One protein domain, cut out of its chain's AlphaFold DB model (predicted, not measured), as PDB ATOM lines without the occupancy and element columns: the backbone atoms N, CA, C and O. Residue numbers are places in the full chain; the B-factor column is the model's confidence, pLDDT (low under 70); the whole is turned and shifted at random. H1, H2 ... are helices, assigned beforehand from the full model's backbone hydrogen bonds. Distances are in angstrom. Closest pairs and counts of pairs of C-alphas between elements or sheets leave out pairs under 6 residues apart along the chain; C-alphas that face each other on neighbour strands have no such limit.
ATOM      1  N   LYS A   4     143.674  65.438  78.302       49.72
ATOM      2  CA  LYS A   4     144.634  66.543  78.111       49.72
ATOM      3  C   LYS A   4     144.583  67.159  76.707       49.72
ATOM      4  O   LYS A   4     144.710  68.368  76.578       49.72
ATOM      5  N   ILE A   5     144.361  66.355  75.664       50.59
ATOM      6  CA  ILE A   5     144.278  66.842  74.275       50.59
ATOM      7  C   ILE A   5     142.972  67.611  74.061       50.59
ATOM      8  O   ILE A   5     142.979  68.661  73.431       50.59
ATOM      9  N   VAL A   6     141.869  67.140  74.649       49.50
ATOM     10  CA  VAL A   6     140.569  67.830  74.607       49.50
ATOM     11  C   VAL A   6     140.634  69.167  75.355       49.50
ATOM     12  O   VAL A   6     140.155  70.174  74.847       49.50
ATOM     13  N   TRP A   7     141.302  69.218  76.513       48.84
ATOM     14  CA  TRP A   7     141.474  70.455  77.286       48.84
ATOM     15  C   TRP A   7     142.377  71.482  76.578       48.84
ATOM     16  O   TRP A   7     142.082  72.678  76.576       48.84
ATOM     17  N   ILE A   8     143.441  71.021  75.909       51.75
ATOM     18  CA  ILE A   8     144.295  71.857  75.051       51.75
ATOM     19  C   ILE A   8     143.498  72.353  73.829       51.75
ATOM     20  O   ILE A   8     143.488  73.540  73.538       51.75
ATOM     21  N   LEU A   9     142.743  71.501  73.136       47.16
ATOM     22  CA  LEU A   9     141.949  71.938  71.980       47.16
ATOM     23  C   LEU A   9     140.843  72.943  72.359       47.16
ATOM     24  O   LEU A   9     140.654  73.922  71.641       47.16
ATOM     25  N   LEU A  10     140.185  72.772  73.512       52.19
ATOM     26  CA  LEU A  10     139.171  73.706  74.025       52.19
ATOM     27  C   LEU A  10     139.766  75.061  74.457       52.19
ATOM     28  O   LEU A  10     139.180  76.112  74.188       52.19
ATOM     29  N   THR A  11     140.950  75.068  75.081       59.69
ATOM     30  CA  THR A  11     141.646  76.314  75.467       59.69
ATOM     31  C   THR A  11     142.167  77.086  74.254       59.69
ATOM     32  O   THR A  11     142.064  78.315  74.214       59.69
ATOM     33  N   PHE A  12     142.650  76.385  73.224       61.06
ATOM     34  CA  PHE A  12     143.101  77.013  71.982       61.06
ATOM     35  C   PHE A  12     141.937  77.451  71.077       61.06
ATOM     36  O   PHE A  12     142.033  78.520  70.479       61.06
ATOM     37  N   GLY A  13     140.808  76.733  71.032       61.53
ATOM     38  CA  GLY A  13     139.603  77.159  70.297       61.53
ATOM     39  C   GLY A  13     139.038  78.495  70.801       61.53
ATOM     40  O   GLY A  13     138.782  79.413  70.018       61.53
ATOM     41  N   GLY A  14     138.966  78.671  72.127       73.00
ATOM     42  CA  GLY A  14     138.595  79.952  72.740       73.00
ATOM     43  C   GLY A  14     139.594  81.085  72.458       73.00
ATOM     44  O   GLY A  14     139.199  82.247  72.353       73.00
ATOM     45  N   MET A  15     140.882  80.764  72.300       82.12
ATOM     46  CA  MET A  15     141.922  81.734  71.949       82.12
ATOM     47  C   MET A  15     141.860  82.152  70.471       82.12
ATOM     48  O   MET A  15     141.938  83.344  70.189       82.12
ATOM     49  N   ILE A  16     141.637  81.217  69.543       87.31
ATOM     50  CA  ILE A  16     141.455  81.501  68.106       87.31
ATOM     51  C   ILE A  16     140.286  82.460  67.879       87.31
ATOM     52  O   ILE A  16     140.421  83.454  67.169       87.31
ATOM     53  N   ARG A  17     139.167  82.238  68.570       86.50
ATOM     54  CA  ARG A  17     138.027  83.158  68.551       86.50
ATOM     55  C   ARG A  17     138.402  84.569  69.014       86.50
ATOM     56  O   ARG A  17     137.978  85.548  68.406       86.50
ATOM     57  N   LYS A  18     139.188  84.693  70.091       88.94
ATOM     58  CA  LYS A  18     139.672  86.000  70.566       88.94
ATOM     59  C   LYS A  18     140.569  86.670  69.524       88.94
ATOM     60  O   LYS A  18     140.397  87.860  69.298       88.94
ATOM     61  N   ILE A  19     141.451  85.916  68.869       91.25
ATOM     62  CA  ILE A  19     142.319  86.422  67.796       91.25
ATOM     63  C   ILE A  19     141.482  86.980  66.641       91.25
ATOM     64  O   ILE A  19     141.688  88.126  66.255       91.25
ATOM     65  N   ILE A  20     140.493  86.229  66.142       91.00
ATOM     66  CA  ILE A  20     139.608  86.687  65.055       91.00
ATOM     67  C   ILE A  20     138.864  87.964  65.464       91.00
ATOM     68  O   ILE A  20     138.813  88.925  64.700       91.00
ATOM     69  N   CYS A  21     138.332  88.015  66.690       92.31
ATOM     70  CA  CYS A  21     137.682  89.215  67.216       92.31
ATOM     71  C   CYS A  21     138.636  90.420  67.277       92.31
ATOM     72  O   CYS A  21     138.250  91.519  66.882       92.31
ATOM     73  N   VAL A  22     139.868  90.236  67.760       93.44
ATOM     74  CA  VAL A  22     140.868  91.314  67.814       93.44
ATOM     75  C   VAL A  22     141.235  91.771  66.404       93.44
ATOM     76  O   VAL A  22     141.220  92.969  66.141       93.44
ATOM     77  N   ASN A  23     141.483  90.848  65.477       94.25
ATOM     78  CA  ASN A  23     141.814  91.182  64.093       94.25
ATOM     79  C   ASN A  23     140.670  91.898  63.380       94.25
ATOM     80  O   ASN A  23     140.923  92.871  62.681       94.25
ATOM     81  N   ALA A  24     139.420  91.501  63.609       94.56
ATOM     82  CA  ALA A  24     138.263  92.229  63.102       94.56
ATOM     83  C   ALA A  24     138.238  93.681  63.614       94.56
ATOM     84  O   ALA A  24     138.037  94.611  62.834       94.56
ATOM     85  N   VAL A  25     138.509  93.907  64.905       95.81
ATOM     86  CA  VAL A  25     138.622  95.270  65.450       95.81
ATOM     87  C   VAL A  25     139.789  96.027  64.807       95.81
ATOM     88  O   VAL A  25     139.604  97.161  64.374       95.81
ATOM     89  N   LEU A  26     140.968  95.410  64.684       94.38
ATOM     90  CA  LEU A  26     142.142  96.033  64.063       94.38
ATOM     91  C   LEU A  26     141.892  96.400  62.595       94.38
ATOM     92  O   LEU A  26     142.189  97.520  62.195       94.38
ATOM     93  N   ILE A  27     141.300  95.505  61.803       95.50
ATOM     94  CA  ILE A  27     140.947  95.761  60.400       95.50
ATOM     95  C   ILE A  27     139.934  96.902  60.305       95.50
ATOM     96  O   ILE A  27     140.105  97.781  59.462       95.50
ATOM     97  N   ALA A  28     138.913  96.931  61.168       96.94
ATOM     98  CA  ALA A  28     137.947  98.027  61.196       96.94
ATOM     99  C   ALA A  28     138.626  99.372  61.507       96.94
ATOM    100  O   ALA A  28     138.352 100.365  60.836       96.94
ATOM    101  N   LEU A  29     139.550  99.401  62.474       95.19
ATOM    102  CA  LEU A  29     140.319 100.601  62.818       95.19
ATOM    103  C   LEU A  29     141.253 101.036  61.680       95.19
ATOM    104  O   LEU A  29     141.320 102.224  61.375       95.19
ATOM    105  N   LEU A  30     141.933 100.097  61.017       93.44
ATOM    106  CA  LEU A  30     142.782 100.386  59.859       93.44
ATOM    107  C   LEU A  30     141.954 100.923  58.683       93.44
ATOM    108  O   LEU A  30     142.309 101.943  58.102       93.44
ATOM    109  N   ALA A  31     140.816 100.305  58.364       96.06
ATOM    110  CA  ALA A  31     139.917 100.796  57.320       96.06
ATOM    111  C   ALA A  31     139.370 102.195  57.655       96.06
ATOM    112  O   ALA A  31     139.327 103.073  56.790       96.06
ATOM    113  N   ALA A  32     139.016 102.443  58.920       96.81
ATOM    114  CA  ALA A  32     138.605 103.767  59.369       96.81
ATOM    115  C   ALA A  32     139.735 104.800  59.211       96.81
ATOM    116  O   ALA A  32     139.494 105.878  58.677       96.81
ATOM    117  N   ALA A  33     140.963 104.467  59.615       93.94
ATOM    118  CA  ALA A  33     142.106 105.379  59.607       93.94
ATOM    119  C   ALA A  33     142.682 105.661  58.208       93.94
ATOM    120  O   ALA A  33     143.078 106.791  57.940       93.94
ATOM    121  N   SER A 439     134.118 101.657  54.295       97.62
ATOM    122  CA  SER A 439     132.845 101.336  54.951       97.62
ATOM    123  C   SER A 439     132.495  99.856  54.820       97.62
ATOM    124  O   SER A 439     132.122  99.225  55.808       97.62
ATOM    125  N   TRP A 440     132.674  99.273  53.632       97.94
ATOM    126  CA  TRP A 440     132.500  97.838  53.423       97.94
ATOM    127  C   TRP A 440     133.448  97.042  54.324       97.94
ATOM    128  O   TRP A 440     132.981  96.201  55.090       97.94
ATOM    129  N   ARG A 441     134.751  97.348  54.332       97.00
ATOM    130  CA  ARG A 441     135.717  96.638  55.189       97.00
ATOM    131  C   ARG A 441     135.378  96.728  56.677       97.00
ATOM    132  O   ARG A 441     135.573  95.749  57.400       97.00
ATOM    133  N   ILE A 442     134.829  97.852  57.139       97.56
ATOM    134  CA  ILE A 442     134.330  97.997  58.514       97.56
ATOM    135  C   ILE A 442     133.108  97.099  58.751       97.56
ATOM    136  O   ILE A 442     133.080  96.366  59.738       97.56
ATOM    137  N   LEU A 443     132.113  97.116  57.858       97.69
ATOM    138  CA  LEU A 443     130.902  96.295  57.987       97.69
ATOM    139  C   LEU A 443     131.215  94.796  57.974       97.69
ATOM    140  O   LEU A 443     130.706  94.055  58.814       97.69
ATOM    141  N   GLU A 444     132.090  94.365  57.067       96.50
ATOM    142  CA  GLU A 444     132.594  92.995  57.005       96.50
ATOM    143  C   GLU A 444     133.299  92.616  58.310       96.50
ATOM    144  O   GLU A 444     133.000  91.579  58.891       96.50
ATOM    145  N   SER A 445     134.149  93.497  58.845       95.12
ATOM    146  CA  SER A 445     134.818  93.267  60.130       95.12
ATOM    147  C   SER A 445     133.826  93.143  61.292       95.12
ATOM    148  O   SER A 445     133.960  92.254  62.131       95.12
ATOM    149  N   VAL A 446     132.783  93.980  61.337       95.94
ATOM    150  CA  VAL A 446     131.714  93.877  62.346       95.94
ATOM    151  C   VAL A 446     130.951  92.559  62.209       95.94
ATOM    152  O   VAL A 446     130.612  91.935  63.219       95.94
ATOM    153  N   TRP A 447     130.683  92.115  60.980       95.19
ATOM    154  CA  TRP A 447     130.042  90.830  60.723       95.19
ATOM    155  C   TRP A 447     130.926  89.660  61.164       95.19
ATOM    156  O   TRP A 447     130.462  88.827  61.943       95.19
ATOM    157  N   THR A 448     132.207  89.654  60.791       92.06
ATOM    158  CA  THR A 448     133.198  88.652  61.213       92.06
ATOM    159  C   THR A 448     133.325  88.597  62.732       92.06
ATOM    160  O   THR A 448     133.270  87.519  63.318       92.06
ATOM    161  N   PHE A 449     133.387  89.750  63.407       92.81
ATOM    162  CA  PHE A 449     133.399  89.825  64.869       92.81
ATOM    163  C   PHE A 449     132.147  89.186  65.490       92.81
ATOM    164  O   PHE A 449     132.231  88.442  66.469       92.81
ATOM    165  N   ARG A 450     130.961  89.464  64.933       92.62
ATOM    166  CA  ARG A 450     129.692  88.891  65.414       92.62
ATOM    167  C   ARG A 450     129.605  87.388  65.145       92.62
ATOM    168  O   ARG A 450     129.147  86.666  66.030       92.62
ATOM    169  N   SER A 451     130.050  86.934  63.974       89.69
ATOM    170  CA  SER A 451     130.059  85.524  63.570       89.69
ATOM    171  C   SER A 451     131.013  84.702  64.436       89.69
ATOM    172  O   SER A 451     130.588  83.738  65.071       89.69
ATOM    173  N   ALA A 452     132.249  85.175  64.629       88.25
ATOM    174  CA  ALA A 452     133.232  84.540  65.507       88.25
ATOM    175  C   ALA A 452     132.751  84.436  66.963       88.25
ATOM    176  O   ALA A 452     133.206  83.583  67.721       88.25
ATOM    177  N   ARG A 453     131.808  85.288  67.400       86.44
ATOM    178  CA  ARG A 453     131.197  85.161  68.730       86.44
ATOM    179  C   ARG A 453     130.154  84.045  68.847       86.44
ATOM    180  O   ARG A 453     129.810  83.697  69.980       86.44
ATOM    181  N   ARG A 454     129.639  83.535  67.733       84.81
ATOM    182  CA  ARG A 454     128.544  82.558  67.681       84.81
ATOM    183  C   ARG A 454     129.008  81.185  67.210       84.81
ATOM    184  O   ARG A 454     128.527  80.196  67.745       84.81
ATOM    185  N   GLU A 455     129.935  81.135  66.261       79.50
ATOM    186  CA  GLU A 455     130.357  79.903  65.590       79.50
ATOM    187  C   GLU A 455     131.807  79.539  65.929       79.50
ATOM    188  O   GLU A 455     132.662  80.412  66.098       79.50
ATOM    189  N   GLU A 456     132.092  78.237  66.026       76.31
ATOM    190  CA  GLU A 456     133.466  77.739  66.107       76.31
ATOM    191  C   GLU A 456     134.091  77.681  64.709       76.31
ATOM    192  O   GLU A 456     133.488  77.184  63.755       76.31
ATOM    193  N   VAL A 457     135.318  78.190  64.598       80.44
ATOM    194  CA  VAL A 457     136.071  78.244  63.341       80.44
ATOM    195  C   VAL A 457     137.183  77.204  63.380       80.44
ATOM    196  O   VAL A 457     138.038  77.220  64.268       80.44
ATOM    197  N   GLU A 458     137.197  76.304  62.398       83.50
ATOM    198  CA  GLU A 458     138.293  75.356  62.233       83.50
ATOM    199  C   GLU A 458     139.493  76.013  61.546       83.50
ATOM    200  O   GLU A 458     139.400  76.513  60.423       83.50
ATOM    201  N   VAL A 459     140.659  75.944  62.186       85.75
ATOM    202  CA  VAL A 459     141.906  76.527  61.672       85.75
ATOM    203  C   VAL A 459     143.021  75.484  61.613       85.75
ATOM    204  O   VAL A 459     143.016  74.485  62.341       85.75
ATOM    205  N   TRP A 460     143.991  75.686  60.722       79.62
ATOM    206  CA  TRP A 460     145.178  74.829  60.636       79.62
ATOM    207  C   TRP A 460     146.090  75.048  61.847       79.62
ATOM    208  O   TRP A 460     146.383  76.186  62.175       79.62
ATOM    209  N   VAL A 461     146.564  73.988  62.510       85.88
ATOM    210  CA  VAL A 461     147.556  74.058  63.612       85.88
ATOM    211  C   VAL A 461     147.334  75.259  64.577       85.88
ATOM    212  O   VAL A 461     148.172  76.162  64.645       85.88
ATOM    213  N   PRO A 462     146.208  75.301  65.327       84.62
ATOM    214  CA  PRO A 462     145.762  76.489  66.073       84.62
ATOM    215  C   PRO A 462     146.823  77.112  66.992       84.62
ATOM    216  O   PRO A 462     146.932  78.332  67.093       84.62
ATOM    217  N   ALA A 463     147.631  76.273  67.646       85.06
ATOM    218  CA  ALA A 463     148.657  76.727  68.575       85.06
ATOM    219  C   ALA A 463     149.786  77.507  67.894       85.06
ATOM    220  O   ALA A 463     150.178  78.564  68.382       85.06
ATOM    221  N   LEU A 464     150.269  77.024  66.745       88.19
ATOM    222  CA  LEU A 464     151.333  77.692  65.997       88.19
ATOM    223  C   LEU A 464     150.858  79.051  65.477       88.19
ATOM    224  O   LEU A 464     151.563  80.044  65.626       88.19
ATOM    225  N   GLN A 465     149.644  79.108  64.925       90.69
ATOM    226  CA  GLN A 465     149.075  80.358  64.422       90.69
ATOM    227  C   GLN A 465     148.877  81.395  65.531       90.69
ATOM    228  O   GLN A 465     149.163  82.570  65.321       90.69
ATOM    229  N   ALA A 466     148.453  80.971  66.725       88.44
ATOM    230  CA  ALA A 466     148.333  81.872  67.865       88.44
ATOM    231  C   ALA A 466     149.691  82.425  68.327       88.44
ATOM    232  O   ALA A 466     149.805  83.623  68.578       88.44
ATOM    233  N   VAL A 467     150.730  81.585  68.390       90.69
ATOM    234  CA  VAL A 467     152.092  82.021  68.745       90.69
ATOM    235  C   VAL A 467     152.643  83.001  67.709       90.69
ATOM    236  O   VAL A 467     153.158  84.055  68.082       90.69
ATOM    237  N   LEU A 468     152.490  82.696  66.417       92.38
ATOM    238  CA  LEU A 468     152.905  83.586  65.330       92.38
ATOM    239  C   LEU A 468     152.165  84.923  65.389       92.38
ATOM    240  O   LEU A 468     152.793  85.970  65.276       92.38
ATOM    241  N   TRP A 469     150.853  84.901  65.629       95.25
ATOM    242  CA  TRP A 469     150.046  86.110  65.765       95.25
ATOM    243  C   TRP A 469     150.524  87.004  66.913       95.25
ATOM    244  O   TRP A 469     150.741  88.199  66.709       95.25
ATOM    245  N   VAL A 470     150.756  86.428  68.101       92.94
ATOM    246  CA  VAL A 470     151.297  87.173  69.250       92.94
ATOM    247  C   VAL A 470     152.676  87.742  68.914       92.94
ATOM    248  O   VAL A 470     152.924  88.919  69.167       92.94
ATOM    249  N   GLY A 471     153.559  86.941  68.310       93.44
ATOM    250  CA  GLY A 471     154.898  87.381  67.912       93.44
ATOM    251  C   GLY A 471     154.872  88.549  66.923       93.44
ATOM    252  O   GLY A 471     155.599  89.524  67.109       93.44
ATOM    253  N   LEU A 472     153.997  88.492  65.916       95.19
ATOM    254  CA  LEU A 472     153.825  89.559  64.927       95.19
ATOM    255  C   LEU A 472     153.269  90.841  65.557       95.19
ATOM    256  O   LEU A 472     153.783  91.920  65.273       95.19
ATOM    257  N   LEU A 473     152.281  90.746  66.452       92.62
ATOM    258  CA  LEU A 473     151.757  91.921  67.155       92.62
ATOM    259  C   LEU A 473     152.777  92.555  68.098       92.62
ATOM    260  O   LEU A 473     152.935  93.774  68.094       92.62
ATOM    261  N   LEU A 474     153.488  91.750  68.891       93.50
ATOM    262  CA  LEU A 474     154.546  92.259  69.764       93.50
ATOM    263  C   LEU A 474     155.671  92.896  68.946       93.50
ATOM    264  O   LEU A 474     156.154  93.969  69.303       93.50
ATOM    265  N   GLY A 475     156.035  92.287  67.815       94.06
ATOM    266  CA  GLY A 475     156.975  92.865  66.862       94.06
ATOM    267  C   GLY A 475     156.479  94.193  66.285       94.06
ATOM    268  O   GLY A 475     157.249  95.150  66.216       94.06
ATOM    269  N   ALA A 476     155.193  94.290  65.933       91.94
ATOM    270  CA  ALA A 476     154.589  95.525  65.443       91.94
ATOM    271  C   ALA A 476     154.632  96.645  66.497       91.94
ATOM    272  O   ALA A 476     155.008  97.776  66.182       91.94
ATOM    273  N   ILE A 477     154.319  96.322  67.756       90.50
ATOM    274  CA  ILE A 477     154.395  97.255  68.890       90.50
ATOM    275  C   ILE A 477     155.844  97.699  69.124       90.50
ATOM    276  O   ILE A 477     156.109  98.896  69.221       90.50
ATOM    277  N   ALA A 478     156.800  96.768  69.159       91.00
ATOM    278  CA  ALA A 478     158.215  97.086  69.344       91.00
ATOM    279  C   ALA A 478     158.764  97.966  68.205       91.00
ATOM    280  O   ALA A 478     159.499  98.926  68.447       91.00
ATOM    281  N   ALA A 479     158.369  97.687  66.961       88.00
ATOM    282  CA  ALA A 479     158.722  98.508  65.809       88.00
ATOM    283  C   ALA A 479     158.118  99.920  65.909       88.00
ATOM    284  O   ALA A 479     158.810 100.895  65.629       88.00
ATOM    285  N   ALA A 480     156.869 100.054  66.368       83.69
ATOM    286  CA  ALA A 480     156.248 101.358  66.599       83.69
ATOM    287  C   ALA A 480     156.971 102.164  67.697       83.69
ATOM    288  O   ALA A 480     157.275 103.336  67.487       83.69
ATOM    289  N   VAL A 481     157.319 101.528  68.823       83.50
ATOM    290  CA  VAL A 481     158.067 102.161  69.932       83.50
ATOM    291  C   VAL A 481     159.463 102.611  69.493       83.50
ATOM    292  O   VAL A 481     159.945 103.654  69.921       83.50
ATOM    293  N   THR A 482     160.103 101.864  68.594       78.00
ATOM    294  CA  THR A 482     161.430 102.196  68.046       78.00
ATOM    295  C   THR A 482     161.377 103.100  66.810       78.00
ATOM    296  O   THR A 482     162.383 103.253  66.120       78.00
ATOM    297  N   SER A 483     160.223 103.711  66.513       72.00
ATOM    298  CA  SER A 483     160.012 104.588  65.348       72.00
ATOM    299  C   SER A 483     160.289 103.923  63.986       72.00
ATOM    300  O   SER A 483     160.503 104.595  62.980       72.00
ATOM    301  N   ARG A 484     160.239 102.587  63.917       75.69
ATOM    302  CA  ARG A 484     160.336 101.791  62.680       75.69
ATOM    303  C   ARG A 484     158.946 101.540  62.098       75.69
ATOM    304  O   ARG A 484     158.493 100.401  61.986       75.69
ATOM    305  N   THR A 485     158.254 102.616  61.732       75.62
ATOM    306  CA  THR A 485     156.824 102.594  61.380       75.62
ATOM    307  C   THR A 485     156.487 101.641  60.227       75.62
ATOM    308  O   THR A 485     155.493 100.924  60.315       75.62
ATOM    309  N   LEU A 486     157.324 101.569  59.182       77.00
ATOM    310  CA  LEU A 486     157.093 100.671  58.041       77.00
ATOM    311  C   LEU A 486     157.143  99.194  58.456       77.00
ATOM    312  O   LEU A 486     156.239  98.429  58.130       77.00
ATOM    313  N   LEU A 487     158.169  98.807  59.220       83.94
ATOM    314  CA  LEU A 487     158.295  97.450  59.752       83.94
ATOM    315  C   LEU A 487     157.103  97.110  60.653       83.94
ATOM    316  O   LEU A 487     156.534  96.028  60.536       83.94
ATOM    317  N   GLY A 488     156.690  98.051  61.507       87.38
ATOM    318  CA  GLY A 488     155.524  97.874  62.367       87.38
ATOM    319  C   GLY A 488     154.240  97.620  61.581       87.38
ATOM    320  O   GLY A 488     153.481  96.717  61.923       87.38
ATOM    321  N   LEU A 489     154.030  98.356  60.486       85.75
ATOM    322  CA  LEU A 489     152.870  98.181  59.614       85.75
ATOM    323  C   LEU A 489     152.897  96.834  58.879       85.75
ATOM    324  O   LEU A 489     151.876  96.154  58.840       85.75
ATOM    325  N   VAL A 490     154.053  96.404  58.363       89.25
ATOM    326  CA  VAL A 490     154.209  95.083  57.721       89.25
ATOM    327  C   VAL A 490     153.897  93.951  58.702       89.25
ATOM    328  O   VAL A 490     153.151  93.031  58.364       89.25
ATOM    329  N   LEU A 491     154.414  94.028  59.930       92.88
ATOM    330  CA  LEU A 491     154.160  93.025  60.966       92.88
ATOM    331  C   LEU A 491     152.685  93.003  61.389       92.88
ATOM    332  O   LEU A 491     152.107  91.925  61.533       92.88
ATOM    333  N   LEU A 492     152.053  94.173  61.519       91.50
ATOM    334  CA  LEU A 492     150.626  94.287  61.821       91.50
ATOM    335  C   LEU A 492     149.760  93.698  60.699       91.50
ATOM    336  O   LEU A 492     148.823  92.954  60.985       91.50
ATOM    337  N   LEU A 493     150.090  93.988  59.436       90.31
ATOM    338  CA  LEU A 493     149.416  93.403  58.275       90.31
ATOM    339  C   LEU A 493     149.575  91.878  58.253       90.31
ATOM    340  O   LEU A 493     148.601  91.168  58.031       90.31
ATOM    341  N   GLY A 494     150.766  91.364  58.562       90.50
ATOM    342  CA  GLY A 494     150.988  89.928  58.730       90.50
ATOM    343  C   GLY A 494     150.125  89.321  59.842       90.50
ATOM    344  O   GLY A 494     149.549  88.251  59.658       90.50
ATOM    345  N   ALA A 495     149.985  90.012  60.979       91.25
ATOM    346  CA  ALA A 495     149.176  89.539  62.102       91.25
ATOM    347  C   ALA A 495     147.684  89.446  61.747       91.25
ATOM    348  O   ALA A 495     147.030  88.461  62.090       91.25
ATOM    349  N   VAL A 496     147.129  90.432  61.033       91.94
ATOM    350  CA  VAL A 496     145.696  90.425  60.681       91.94
ATOM    351  C   VAL A 496     145.316  89.360  59.647       91.94
ATOM    352  O   VAL A 496     144.134  89.053  59.515       91.94
ATOM    353  N   LEU A 497     146.292  88.766  58.951       90.69
ATOM    354  CA  LEU A 497     146.081  87.636  58.033       90.69
ATOM    355  C   LEU A 497     145.937  86.282  58.751       90.69
ATOM    356  O   LEU A 497     145.580  85.289  58.118       90.69
ATOM    357  N   LEU A 498     146.215  86.222  60.056       90.00
ATOM    358  CA  LEU A 498     145.995  85.036  60.885       90.00
ATOM    359  C   LEU A 498     144.629  85.119  61.598       90.00
ATOM    360  O   LEU A 498     144.126  86.210  61.837       90.00
TER     361      LEU A 498
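Overview. This is residues 4 to 33 and 439 to 498 of the 529 residues of an uncharacterized protein of Verrucomicrobia bacterium (UniProt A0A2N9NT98). One long helix, H1, runs through the middle of a flattish group of helices, with H2 side by side with it on one side and a helical hairpin, H3 and H4, on the other. The hairpin is splayed from H1: H3 meets it near its own beginning, with residues 462 to 469, and H4 near its own end, with residues 495 to 496. The printed part has 90 residues with four named helices, H1, H2, H3 and H4 in chain order, and no named strand; the class is all helix. It is only just compact, close to loose, with a radius of gyration of the C-alphas of 14.2 A, and spans 43 by 30 by 17 A.

Arrangement. H1, residues 4 to 33, is the hub. H2, residues 439 to 452, touches it at a shallow tilt of 16 degrees, opposite ways; their closest C-alphas, of Ala 28 and Ile 442, are 4.5 A apart. H3, residues 462 to 481, touches residues 12 to 19 of H1 alone, the same way, at a tilt of 38 degrees, only just steep; the closest C-alphas, of Phe 12 and Pro 462, are 6.5 A apart. H4, residues 485 to 496, forms a hairpin with H3 at a shallow tilt of 20 degrees, with the closest C-alphas, of Ala 476 and Gly 488, 4.0 A apart. H4 touches residues 23 to 27 of H1 alone, at a steep tilt of 49 degrees, opposite ways; the closest C-alphas, of Asn 23 and Val 496, are 5.2 A apart. H2 is apart from H3 and H4. In H1, H2, H3 and H4 every O i to N i+4 pair is within hydrogen-bond range.

Along the chain. H1 begins at C-alpha 4, (144.634, 66.543, 78.111), and is 43.1 A long. H2 is 19.8 A, H3 28.7 A and H4 16.5 A long; H4 ends at C-alpha 496, (145.696, 90.425, 60.681).

Size, cuts and confidence. The C-alphas farthest apart, of Lys 4 and Ser 439, are 43.4 A apart. Residues 34 to 438 are not printed, and C-alphas 33 and 439 are 11.1 A apart across this cut. The link from H2 to H3 is short and that from H3 to H4 tight. Residues 4 to 13 have pLDDT under 70; the mean of the printed part is 85.5.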